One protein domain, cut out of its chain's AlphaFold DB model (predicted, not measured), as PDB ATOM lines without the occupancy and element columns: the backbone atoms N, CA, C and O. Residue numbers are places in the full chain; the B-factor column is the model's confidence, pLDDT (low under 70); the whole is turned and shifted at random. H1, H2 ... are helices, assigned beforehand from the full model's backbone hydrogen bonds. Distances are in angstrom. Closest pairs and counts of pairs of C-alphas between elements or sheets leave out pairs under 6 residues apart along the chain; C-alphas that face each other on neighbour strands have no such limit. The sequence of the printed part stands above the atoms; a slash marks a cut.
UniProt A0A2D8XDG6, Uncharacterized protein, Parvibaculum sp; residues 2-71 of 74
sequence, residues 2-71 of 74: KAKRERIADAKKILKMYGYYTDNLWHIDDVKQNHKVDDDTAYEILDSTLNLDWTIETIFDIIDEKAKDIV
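AT A GLANCE: This is residues 2 to 71 of the 74 residues of an uncharacterized protein of Parvibaculum sp (UniProt A0A2D8XDG6). Picture an open, loose frame of helices: the longest, H4, makes a wide corner with the end of H3 and sticks out from there with residues 60 to 70, while the short H2 packs on H3. H1 lies by itself across an open space from H3, joined to H2 by the strand-free stretch of residues 18 to 27, and its residues 2 to 8 stick out. The printed part has 70 residues with four named helices, H1, H2, H3 and H4 in chain order, and no named strand; its class is all helix. It is loose, with a radius of gyration of the C-alphas of 15.5 A, and flat, spanning 41 by 31 by 17 A.

IN THESE COORDINATES: Begin with the longest helix, H4, residues 53 to 70: find C-alpha 53 at (131.662, 156.343, 139.162), and from there the helix runs 26.0 A to C-alpha 70 at (140.484, 135.099, 127.064). Just before it in the chain is H3, residues 39 to 50, 16.3 A from first to last C-alpha. Before that look for H2, residues 28 to 32, which is 6.3 A long. The first helix, H1, residues 2 to 17, begins at C-alpha 2 at (166.157, 147.154, 152.434) and is 22.5 A long.

HOW THE PARTS SIT: Look first where H4 begins: H3 and H4 are close but not clearly touching, with 2 pairs of C-alphas within 8 A, and their closest C-alphas, those of Leu 50 and Ile 56, are 7.1 A apart. Their lines stand at a steep tilt of 57 degrees, and they run the same way. Go back along H3 to Ala 42, and you find H2: the two helices touch, with the C-alphas of Ile 28 and Ala 42 the closest at 5.3 A and their centres 9.1 A apart. H1 touches no helix; it is apart from H2, H3 and H4. H2 and H4 are apart too. In H1, H2, H3 and H4 every pair of O i and N i+4 is within hydrogen-bond range.

THE WHOLE: The two C-alphas farthest apart are those of Lys 36 and Val 71, at 44.0 A. The printed part runs from residue 2 to residue 71 with no cut, and its first and last C-alphas are 40.1 A apart. The link from H3 to H4, 2 residues, is tight; those from H1 to H2, 10 residues, and from H2 to H3, 6 residues, are short, and no link is long. In the B-factor column you find a mean pLDDT of 95.5 for the printed part of this predicted model, and no printed residue is under 70.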
ATOM      1  N   LYS A   2     166.469 148.559 152.791       74.69
ATOM      2  CA  LYS A   2     166.157 147.154 152.434       74.69
ATOM      3  C   LYS A   2     164.953 146.572 153.203       74.69
ATOM      4  O   LYS A   2     163.953 146.235 152.583       74.69
ATOM      5  N   ALA A   3     164.967 146.675 154.534       88.38
ATOM      6  CA  ALA A   3     163.873 146.204 155.394       88.38
ATOM      7  C   ALA A   3     162.504 146.892 155.165       88.38
ATOM      8  O   ALA A   3     161.466 146.349 155.530       88.38
ATOM      9  N   LYS A   4     162.447 148.105 154.587       87.56
ATOM     10  CA  LYS A   4     161.162 148.746 154.225       87.56
ATOM     11  C   LYS A   4     160.602 148.136 152.937       87.56
ATOM     12  O   LYS A   4     159.414 147.855 152.879       87.56
ATOM     13  N   ARG A   5     161.458 147.912 151.934       86.81
ATOM     14  CA  ARG A   5     161.066 147.293 150.658       86.81
ATOM     15  C   ARG A   5     160.627 145.844 150.842       86.81
ATOM     16  O   ARG A   5     159.623 145.461 150.263       86.81
ATOM     17  N   GLU A   6     161.327 145.089 151.687       93.81
ATOM     18  CA  GLU A   6     160.949 143.715 152.047       93.81
ATOM     19  C   GLU A   6     159.561 143.679 152.697       93.81
ATOM     20  O   GLU A   6     158.691 142.970 152.213       93.81
ATOM     21  N   ARG A   7     159.288 144.554 153.677       95.31
ATOM     22  CA  ARG A   7     157.951 144.651 154.292       95.31
ATOM     23  C   ARG A   7     156.841 144.998 153.297       95.31
ATOM     24  O   ARG A   7     155.749 144.453 153.398       95.31
ATOM     25  N   ILE A   8     157.105 145.893 152.340       93.38
ATOM     26  CA  ILE A   8     156.135 146.213 151.280       93.38
ATOM     27  C   ILE A   8     155.914 144.996 150.373       93.38
ATOM     28  O   ILE A   8     154.776 144.698 150.025       93.38
ATOM     29  N   ALA A   9     156.979 144.282 150.002       94.12
ATOM     30  CA  ALA A   9     156.877 143.078 149.184       94.12
ATOM     31  C   ALA A   9     156.079 141.972 149.895       94.12
ATOM     32  O   ALA A   9     155.201 141.369 149.281       94.12
ATOM     33  N   ASP A  10     156.318 141.767 151.191       96.50
ATOM     34  CA  ASP A  10     155.569 140.812 152.008       96.50
ATOM     35  C   ASP A  10     154.090 141.207 152.118       96.50
ATOM     36  O   ASP A  10     153.215 140.366 151.923       96.50
ATOM     37  N   ALA A  11     153.791 142.492 152.340       96.00
ATOM     38  CA  ALA A  11     152.417 142.992 152.377       96.00
ATOM     39  C   ALA A  11     151.686 142.775 151.039       96.00
ATOM     40  O   ALA A  11     150.570 142.258 151.024       96.00
ATOM     41  N   LYS A  12     152.332 143.096 149.909       96.62
ATOM     42  CA  LYS A  12     151.784 142.819 148.571       96.62
ATOM     43  C   LYS A  12     151.546 141.324 148.364       96.62
ATOM     44  O   LYS A  12     150.497 140.938 147.862       96.62
ATOM     45  N   LYS A  13     152.485 140.471 148.786       97.00
ATOM     46  CA  LYS A  13     152.340 139.015 148.686       97.00
ATOM     47  C   LYS A  13     151.132 138.514 149.474       97.00
ATOM     48  O   LYS A  13     150.368 137.720 148.937       97.00
ATOM     49  N   ILE A  14     150.947 138.990 150.706       97.81
ATOM     50  CA  ILE A  14     149.789 138.642 151.538       97.81
ATOM     51  C   ILE A  14     148.497 139.041 150.820       97.81
ATOM     52  O   ILE A  14     147.650 138.188 150.589       97.81
ATOM     53  N   LEU A  15     148.366 140.295 150.391       97.94
ATOM     54  CA  LEU A  15     147.171 140.769 149.684       97.94
ATOM     55  C   LEU A  15     146.901 139.970 148.396       97.94
ATOM     56  O   LEU A  15     145.773 139.543 148.162       97.94
ATOM     57  N   LYS A  16     147.941 139.662 147.615       97.69
ATOM     58  CA  LYS A  16     147.827 138.817 146.417       97.69
ATOM     59  C   LYS A  16     147.348 137.399 146.736       97.69
ATOM     60  O   LYS A  16     146.536 136.856 145.996       97.69
ATOM     61  N   MET A  17     147.788 136.816 147.855       97.62
ATOM     62  CA  MET A  17     147.287 135.518 148.335       97.62
ATOM     63  C   MET A  17     145.800 135.550 148.718       97.62
ATOM     64  O   MET A  17     145.143 134.516 148.635       97.62
ATOM     65  N   TYR A  18     145.263 136.711 149.101       98.12
ATOM     66  CA  TYR A  18     143.836 136.914 149.383       98.12
ATOM     67  C   TYR A  18     143.016 137.335 148.149       98.12
ATOM     68  O   TYR A  18     141.835 137.639 148.284       98.12
ATOM     69  N   GLY A  19     143.609 137.334 146.949       97.38
ATOM     70  CA  GLY A  19     142.909 137.633 145.695       97.38
ATOM     71  C   GLY A  19     142.911 139.108 145.285       97.38
ATOM     72  O   GLY A  19     142.298 139.454 144.279       97.38
ATOM     73  N   TYR A  20     143.619 139.981 146.007       97.56
ATOM     74  CA  TYR A  20     143.780 141.380 145.605       97.56
ATOM     75  C   TYR A  20     144.861 141.527 144.529       97.56
ATOM     76  O   TYR A  20     145.953 140.965 144.638       97.56
ATOM     77  N   TYR A  21     144.605 142.350 143.513       95.94
ATOM     78  CA  TYR A  21     145.631 142.720 142.542       95.94
ATOM     79  C   TYR A  21     146.526 143.834 143.105       95.94
ATOM     80  O   TYR A  21     146.066 144.934 143.385       95.94
ATOM     81  N   THR A  22     147.817 143.552 143.292       95.56
ATOM     82  CA  THR A  22     148.765 144.454 143.989       95.56
ATOM     83  C   THR A  22     149.851 145.048 143.096       95.56
ATOM     84  O   THR A  22     150.763 145.739 143.577       95.56
ATOM     85  N   ASP A  23     149.808 144.713 141.811       92.69
ATOM     86  CA  ASP A  23     150.833 145.112 140.850       92.69
ATOM     87  C   ASP A  23     150.499 146.483 140.230       92.69
ATOM     88  O   ASP A  23     151.413 147.212 139.860       92.69
ATOM     89  N   ASN A  24     149.222 146.894 140.253       91.88
ATOM     90  CA  ASN A  24     148.766 148.246 139.915       91.88
ATOM     91  C   ASN A  24     148.355 149.023 141.178       91.88
ATOM     92  O   ASN A  24     147.186 149.030 141.557       91.88
ATOM     93  N   LEU A  25     149.332 149.636 141.852       93.00
ATOM     94  CA  LEU A  25     149.099 150.534 142.986       93.00
ATOM     95  C   LEU A  25     149.582 151.934 142.612       93.00
ATOM     96  O   LEU A  25     150.791 152.135 142.488       93.00
ATOM     97  N   TRP A  26     148.650 152.875 142.475       95.38
ATOM     98  CA  TRP A  26     148.959 154.289 142.273       95.38
ATOM     99  C   TRP A  26     149.598 154.890 143.527       95.38
ATOM    100  O   TRP A  26     149.195 154.597 144.656       95.38
ATOM    101  N   HIS A  27     150.619 155.717 143.327       95.56
ATOM    102  CA  HIS A  27     151.380 156.377 144.376       95.56
ATOM    103  C   HIS A  27     151.143 157.890 144.329       95.56
ATOM    104  O   HIS A  27     150.945 158.463 143.264       95.56
ATOM    105  N   ILE A  28     151.236 158.579 145.470       97.38
ATOM    106  CA  ILE A  28     151.104 160.049 145.521       97.38
ATOM    107  C   ILE A  28     152.095 160.774 144.599       97.38
ATOM    108  O   ILE A  28     151.800 161.849 144.084       97.38
ATOM    109  N   ASP A  29     153.254 160.167 144.331       97.31
ATOM    110  CA  ASP A  29     154.245 160.722 143.403       97.31
ATOM    111  C   ASP A  29     153.729 160.781 141.954       97.31
ATOM    112  O   ASP A  29     154.158 161.658 141.207       97.31
ATOM    113  N   ASP A  30     152.763 159.938 141.569       96.62
ATOM    114  CA  ASP A  30     152.139 159.976 140.239       96.62
ATOM    115  C   ASP A  30     151.315 161.260 140.027       96.62
ATOM    116  O   ASP A  30     151.192 161.740 138.897       96.62
ATOM    117  N   VAL A  31     150.805 161.860 141.111       97.44
ATOM    118  CA  VAL A  31     150.176 163.194 141.110       97.44
ATOM    119  C   VAL A  31     151.249 164.277 141.207       97.44
ATOM    120  O   VAL A  31     151.265 165.244 140.438       97.44
ATOM    121  N   LYS A  32     152.187 164.108 142.145       97.88
ATOM    122  CA  LYS A  32     153.177 165.136 142.492       97.88
ATOM    123  C   LYS A  32     154.240 165.356 141.416       97.88
ATOM    124  O   LYS A  32     154.852 166.420 141.388       97.88
ATOM    125  N   GLN A  33     154.435 164.404 140.499       96.06
ATOM    126  CA  GLN A  33     155.324 164.580 139.344       96.06
ATOM    127  C   GLN A  33     154.893 165.750 138.443       96.06
ATOM    128  O   GLN A  33     155.749 166.401 137.848       96.06
ATOM    129  N   ASN A  34     153.588 166.045 138.374       93.88
ATOM    130  CA  ASN A  34     153.025 167.089 137.512       93.88
ATOM    131  C   ASN A  34     152.520 168.308 138.298       93.88
ATOM    132  O   ASN A  34     152.330 169.382 137.724       93.88
ATOM    133  N   HIS A  35     152.305 168.165 139.609       94.19
ATOM    134  CA  HIS A  35     151.664 169.182 140.438       94.19
ATOM    135  C   HIS A  35     152.391 169.372 141.769       94.19
ATOM    136  O   HIS A  35     152.728 168.419 142.465       94.19
ATOM    137  N   LYS A  36     152.594 170.629 142.177       95.56
ATOM    138  CA  LYS A  36     153.194 170.945 143.477       95.56
ATOM    139  C   LYS A  36     152.118 170.978 144.564       95.56
ATOM    140  O   LYS A  36     151.607 172.044 144.891       95.56
ATOM    141  N   VAL A  37     151.803 169.809 145.107       97.69
ATOM    142  CA  VAL A  37     150.844 169.604 146.206       97.69
ATOM    143  C   VAL A  37     151.509 168.853 147.369       97.69
ATOM    144  O   VAL A  37     152.600 168.301 147.196       97.69
ATOM    145  N   ASP A  38     150.909 168.870 148.557       98.06
ATOM    146  CA  ASP A  38     151.348 168.045 149.693       98.06
ATOM    147  C   ASP A  38     150.839 166.593 149.581       98.06
ATOM    148  O   ASP A  38     150.195 166.223 148.598       98.06
ATOM    149  N   ASP A  39     151.228 165.739 150.534       98.31
ATOM    150  CA  ASP A  39     150.879 164.311 150.520       98.31
ATOM    151  C   ASP A  39     149.368 164.103 150.680       98.31
ATOM    152  O   ASP A  39     148.798 163.282 149.963       98.31
ATOM    153  N   ASP A  40     148.724 164.869 151.563       98.19
ATOM    154  CA  ASP A  40     147.296 164.739 151.867       98.19
ATOM    155  C   ASP A  40     146.448 165.125 150.649       98.19
ATOM    156  O   ASP A  40     145.608 164.345 150.203       98.19
ATOM    157  N   THR A  41     146.753 166.261 150.016       98.31
ATOM    158  CA  THR A  41     146.077 166.694 148.785       98.31
ATOM    159  C   THR A  41     146.308 165.699 147.643       98.31
ATOM    160  O   THR A  41     145.397 165.406 146.870       98.31
ATOM    161  N   ALA A  42     147.524 165.152 147.507       98.44
ATOM    162  CA  ALA A  42     147.804 164.130 146.496       98.44
ATOM    163  C   ALA A  42     146.988 162.849 146.735       98.44
ATOM    164  O   ALA A  42     146.495 162.255 145.775       98.44
ATOM    165  N   TYR A  43     146.818 162.442 147.996       97.88
ATOM    166  CA  TYR A  43     145.962 161.318 148.368       97.88
ATOM    167  C   TYR A  43     144.486 161.586 148.064       97.88
ATOM    168  O   TYR A  43     143.844 160.713 147.493       97.88
ATOM    169  N   GLU A  44     143.957 162.774 148.370       98.12
ATOM    170  CA  GLU A  44     142.569 163.152 148.046       98.12
ATOM    171  C   GLU A  44     142.306 163.155 146.534       98.12
ATOM    172  O   GLU A  44     141.252 162.717 146.068       98.12
ATOM    173  N   ILE A  45     143.279 163.603 145.736       97.81
ATOM    174  CA  ILE A  45     143.192 163.544 144.271       97.81
ATOM    175  C   ILE A  45     143.132 162.088 143.795       97.81
ATOM    176  O   ILE A  45     142.311 161.764 142.939       97.81
ATOM    177  N   LEU A  46     143.969 161.199 144.341       97.62
ATOM    178  CA  LEU A  46     143.914 159.777 143.996       97.62
ATOM    179  C   LEU A  46     142.596 159.140 144.435       97.62
ATOM    180  O   LEU A  46     141.986 158.431 143.643       97.62
ATOM    181  N   ASP A  47     142.147 159.406 145.660       97.50
ATOM    182  CA  ASP A  47     140.901 158.865 146.201       97.50
ATOM    183  C   ASP A  47     139.699 159.306 145.365       97.50
ATOM    184  O   ASP A  47     138.948 158.466 144.875       97.50
ATOM    185  N   SER A  48     139.572 160.608 145.098       97.25
ATOM    186  CA  SER A  48     138.512 161.125 144.233       97.25
ATOM    187  C   SER A  48     138.585 160.516 142.834       97.25
ATOM    188  O   SER A  48     137.568 160.055 142.339       97.25
ATOM    189  N   THR A  49     139.767 160.428 142.219       96.50
ATOM    190  CA  THR A  49     139.923 159.877 140.861       96.50
ATOM    191  C   THR A  49     139.548 158.398 140.788       96.50
ATOM    192  O   THR A  49     138.797 157.992 139.906       96.50
ATOM    193  N   LEU A  50     140.066 157.585 141.710       95.94
ATOM    194  CA  LEU A  50     139.880 156.134 141.702       95.94
ATOM    195  C   LEU A  50     138.470 155.716 142.138       95.94
ATOM    196  O   LEU A  50     138.047 154.613 141.799       95.94
ATOM    197  N   ASN A  51     137.747 156.590 142.844       96.31
ATOM    198  CA  ASN A  51     136.362 156.369 143.262       96.31
ATOM    199  C   ASN A  51     135.329 157.137 142.418       96.31
ATOM    200  O   ASN A  51     134.156 157.176 142.783       96.31
ATOM    201  N   LEU A  52     135.721 157.754 141.300       97.38
ATOM    202  CA  LEU A  52     134.755 158.318 140.356       97.38
ATOM    203  C   LEU A  52     133.928 157.191 139.721       97.38
ATOM    204  O   LEU A  52     134.506 156.264 139.152       97.38
ATOM    205  N   ASP A  53     132.598 157.329 139.730       97.88
ATOM    206  CA  ASP A  53     131.662 156.343 139.162       97.88
ATOM    207  C   ASP A  53     132.074 155.910 137.749       97.88
ATOM    208  O   ASP A  53     132.256 154.726 137.490       97.88
ATOM    209  N   TRP A  54     132.360 156.873 136.864       97.12
ATOM    210  CA  TRP A  54     132.772 156.582 135.486       97.12
ATOM    211  C   TRP A  54     134.089 155.792 135.400       97.12
ATOM    212  O   TRP A  54     134.255 154.982 134.490       97.12
ATOM    213  N   THR A  55     135.038 156.015 136.320       97.31
ATOM    214  CA  THR A  55     136.314 155.280 136.359       97.31
ATOM    215  C   THR A  55     136.077 153.846 136.808       97.31
ATOM    216  O   THR A  55     136.580 152.918 136.177       97.31
ATOM    217  N   ILE A  56     135.274 153.661 137.858       97.19
ATOM    218  CA  ILE A  56     134.885 152.340 138.354       97.19
ATOM    219  C   ILE A  56     134.138 151.565 137.261       97.19
ATOM    220  O   ILE A  56     134.546 150.454 136.931       97.19
ATOM    221  N   GLU A  57     133.095 152.153 136.671       98.00
ATOM    222  CA  GLU A  57     132.290 151.541 135.606       98.00
ATOM    223  C   GLU A  57     133.159 151.131 134.417       98.00
ATOM    224  O   GLU A  57     133.135 149.976 134.003       98.00
ATOM    225  N   THR A  58     134.026 152.030 133.943       98.00
ATOM    226  CA  THR A  58     134.933 151.737 132.824       98.00
ATOM    227  C   THR A  58     135.878 150.578 133.146       98.00
ATOM    228  O   THR A  58     136.127 149.725 132.296       98.00
ATOM    229  N   ILE A  59     136.422 150.519 134.369       97.19
ATOM    230  CA  ILE A  59     137.272 149.399 134.794       97.19
ATOM    231  C   ILE A  59     136.475 148.089 134.774       97.19
ATOM    232  O   ILE A  59     136.985 147.089 134.270       97.19
ATOM    233  N   PHE A  60     135.244 148.086 135.289       96.94
ATOM    234  CA  PHE A  60     134.378 146.905 135.279       96.94
ATOM    235  C   PHE A  60     134.051 146.434 133.859       96.94
ATOM    236  O   PHE A  60     134.203 145.245 133.570       96.94
ATOM    237  N   ASP A  61     133.682 147.351 132.969       97.31
ATOM    238  CA  ASP A  61     133.354 147.038 131.577       97.31
ATOM    239  C   ASP A  61     134.559 146.445 130.835       97.31
ATOM    240  O   ASP A  61     134.443 145.424 130.156       97.31
ATOM    241  N   ILE A  62     135.749 147.030 131.014       97.19
ATOM    242  CA  ILE A  62     136.979 146.531 130.386       97.19
ATOM    243  C   ILE A  62     137.372 145.159 130.948       97.19
ATOM    244  O   ILE A  62     137.880 144.324 130.199       97.19
ATOM    245  N   ILE A  63     137.155 144.898 132.244       96.62
ATOM    246  CA  ILE A  63     137.387 143.566 132.825       96.62
ATOM    247  C   ILE A  63     136.512 142.524 132.123       96.62
ATOM    248  O   ILE A  63     137.032 141.480 131.734       96.62
ATOM    249  N   ASP A  64     135.221 142.803 131.939       96.06
ATOM    250  CA  ASP A  64     134.287 141.893 131.267       96.06
ATOM    251  C   ASP A  64     134.654 141.683 129.790       96.06
ATOM    252  O   ASP A  64     134.729 140.549 129.316       96.06
ATOM    253  N   GLU A  65     134.977 142.761 129.070       95.62
ATOM    254  CA  GLU A  65     135.454 142.688 127.685       95.62
ATOM    255  C   GLU A  65     136.707 141.807 127.568       95.62
ATOM    256  O   GLU A  65     136.758 140.879 126.761       95.62
ATOM    257  N   LYS A  66     137.712 142.044 128.418       95.00
ATOM    258  CA  LYS A  66     138.972 141.287 128.394       95.00
ATOM    259  C   LYS A  66     138.792 139.845 128.849       95.00
ATOM    260  O   LYS A  66     139.528 138.974 128.391       95.00
ATOM    261  N   ALA A  67     137.831 139.575 129.729       95.25
ATOM    262  CA  ALA A  67     137.485 138.215 130.107       95.25
ATOM    263  C   ALA A  67     136.919 137.440 128.909       95.25
ATOM    264  O   ALA A  67     137.347 136.310 128.692       95.25
ATOM    265  N   LYS A  68     136.048 138.049 128.092       93.31
ATOM    266  CA  LYS A  68     135.509 137.428 126.865       93.31
ATOM    267  C   LYS A  68     136.588 137.122 125.826       93.31
ATOM    268  O   LYS A  68     136.509 136.099 125.157       93.31
ATOM    269  N   ASP A  69     137.615 137.967 125.717       91.25
ATOM    270  CA  ASP A  69     138.750 137.727 124.810       91.25
ATOM    271  C   ASP A  69     139.573 136.477 125.201       91.25
ATOM    272  O   ASP A  69     140.220 135.858 124.354       91.25
ATOM    273  N   ILE A  70     139.606 136.135 126.496       91.06
ATOM    274  CA  ILE A  70     140.484 135.099 127.064       91.06
ATOM    275  C   ILE A  70     139.730 133.797 127.330       91.06
ATOM    276  O   ILE A  70     140.264 132.709 127.111       91.06
ATOM    277  N   VAL A  71     138.511 133.901 127.853       84.19
ATOM    278  CA  VAL A  71     137.648 132.765 128.148       84.19
ATOM    279  C   VAL A  71     136.896 132.449 126.862       84.19
ATOM    280  O   VAL A  71     135.897 133.089 126.554       84.19
TER     281      VAL A  71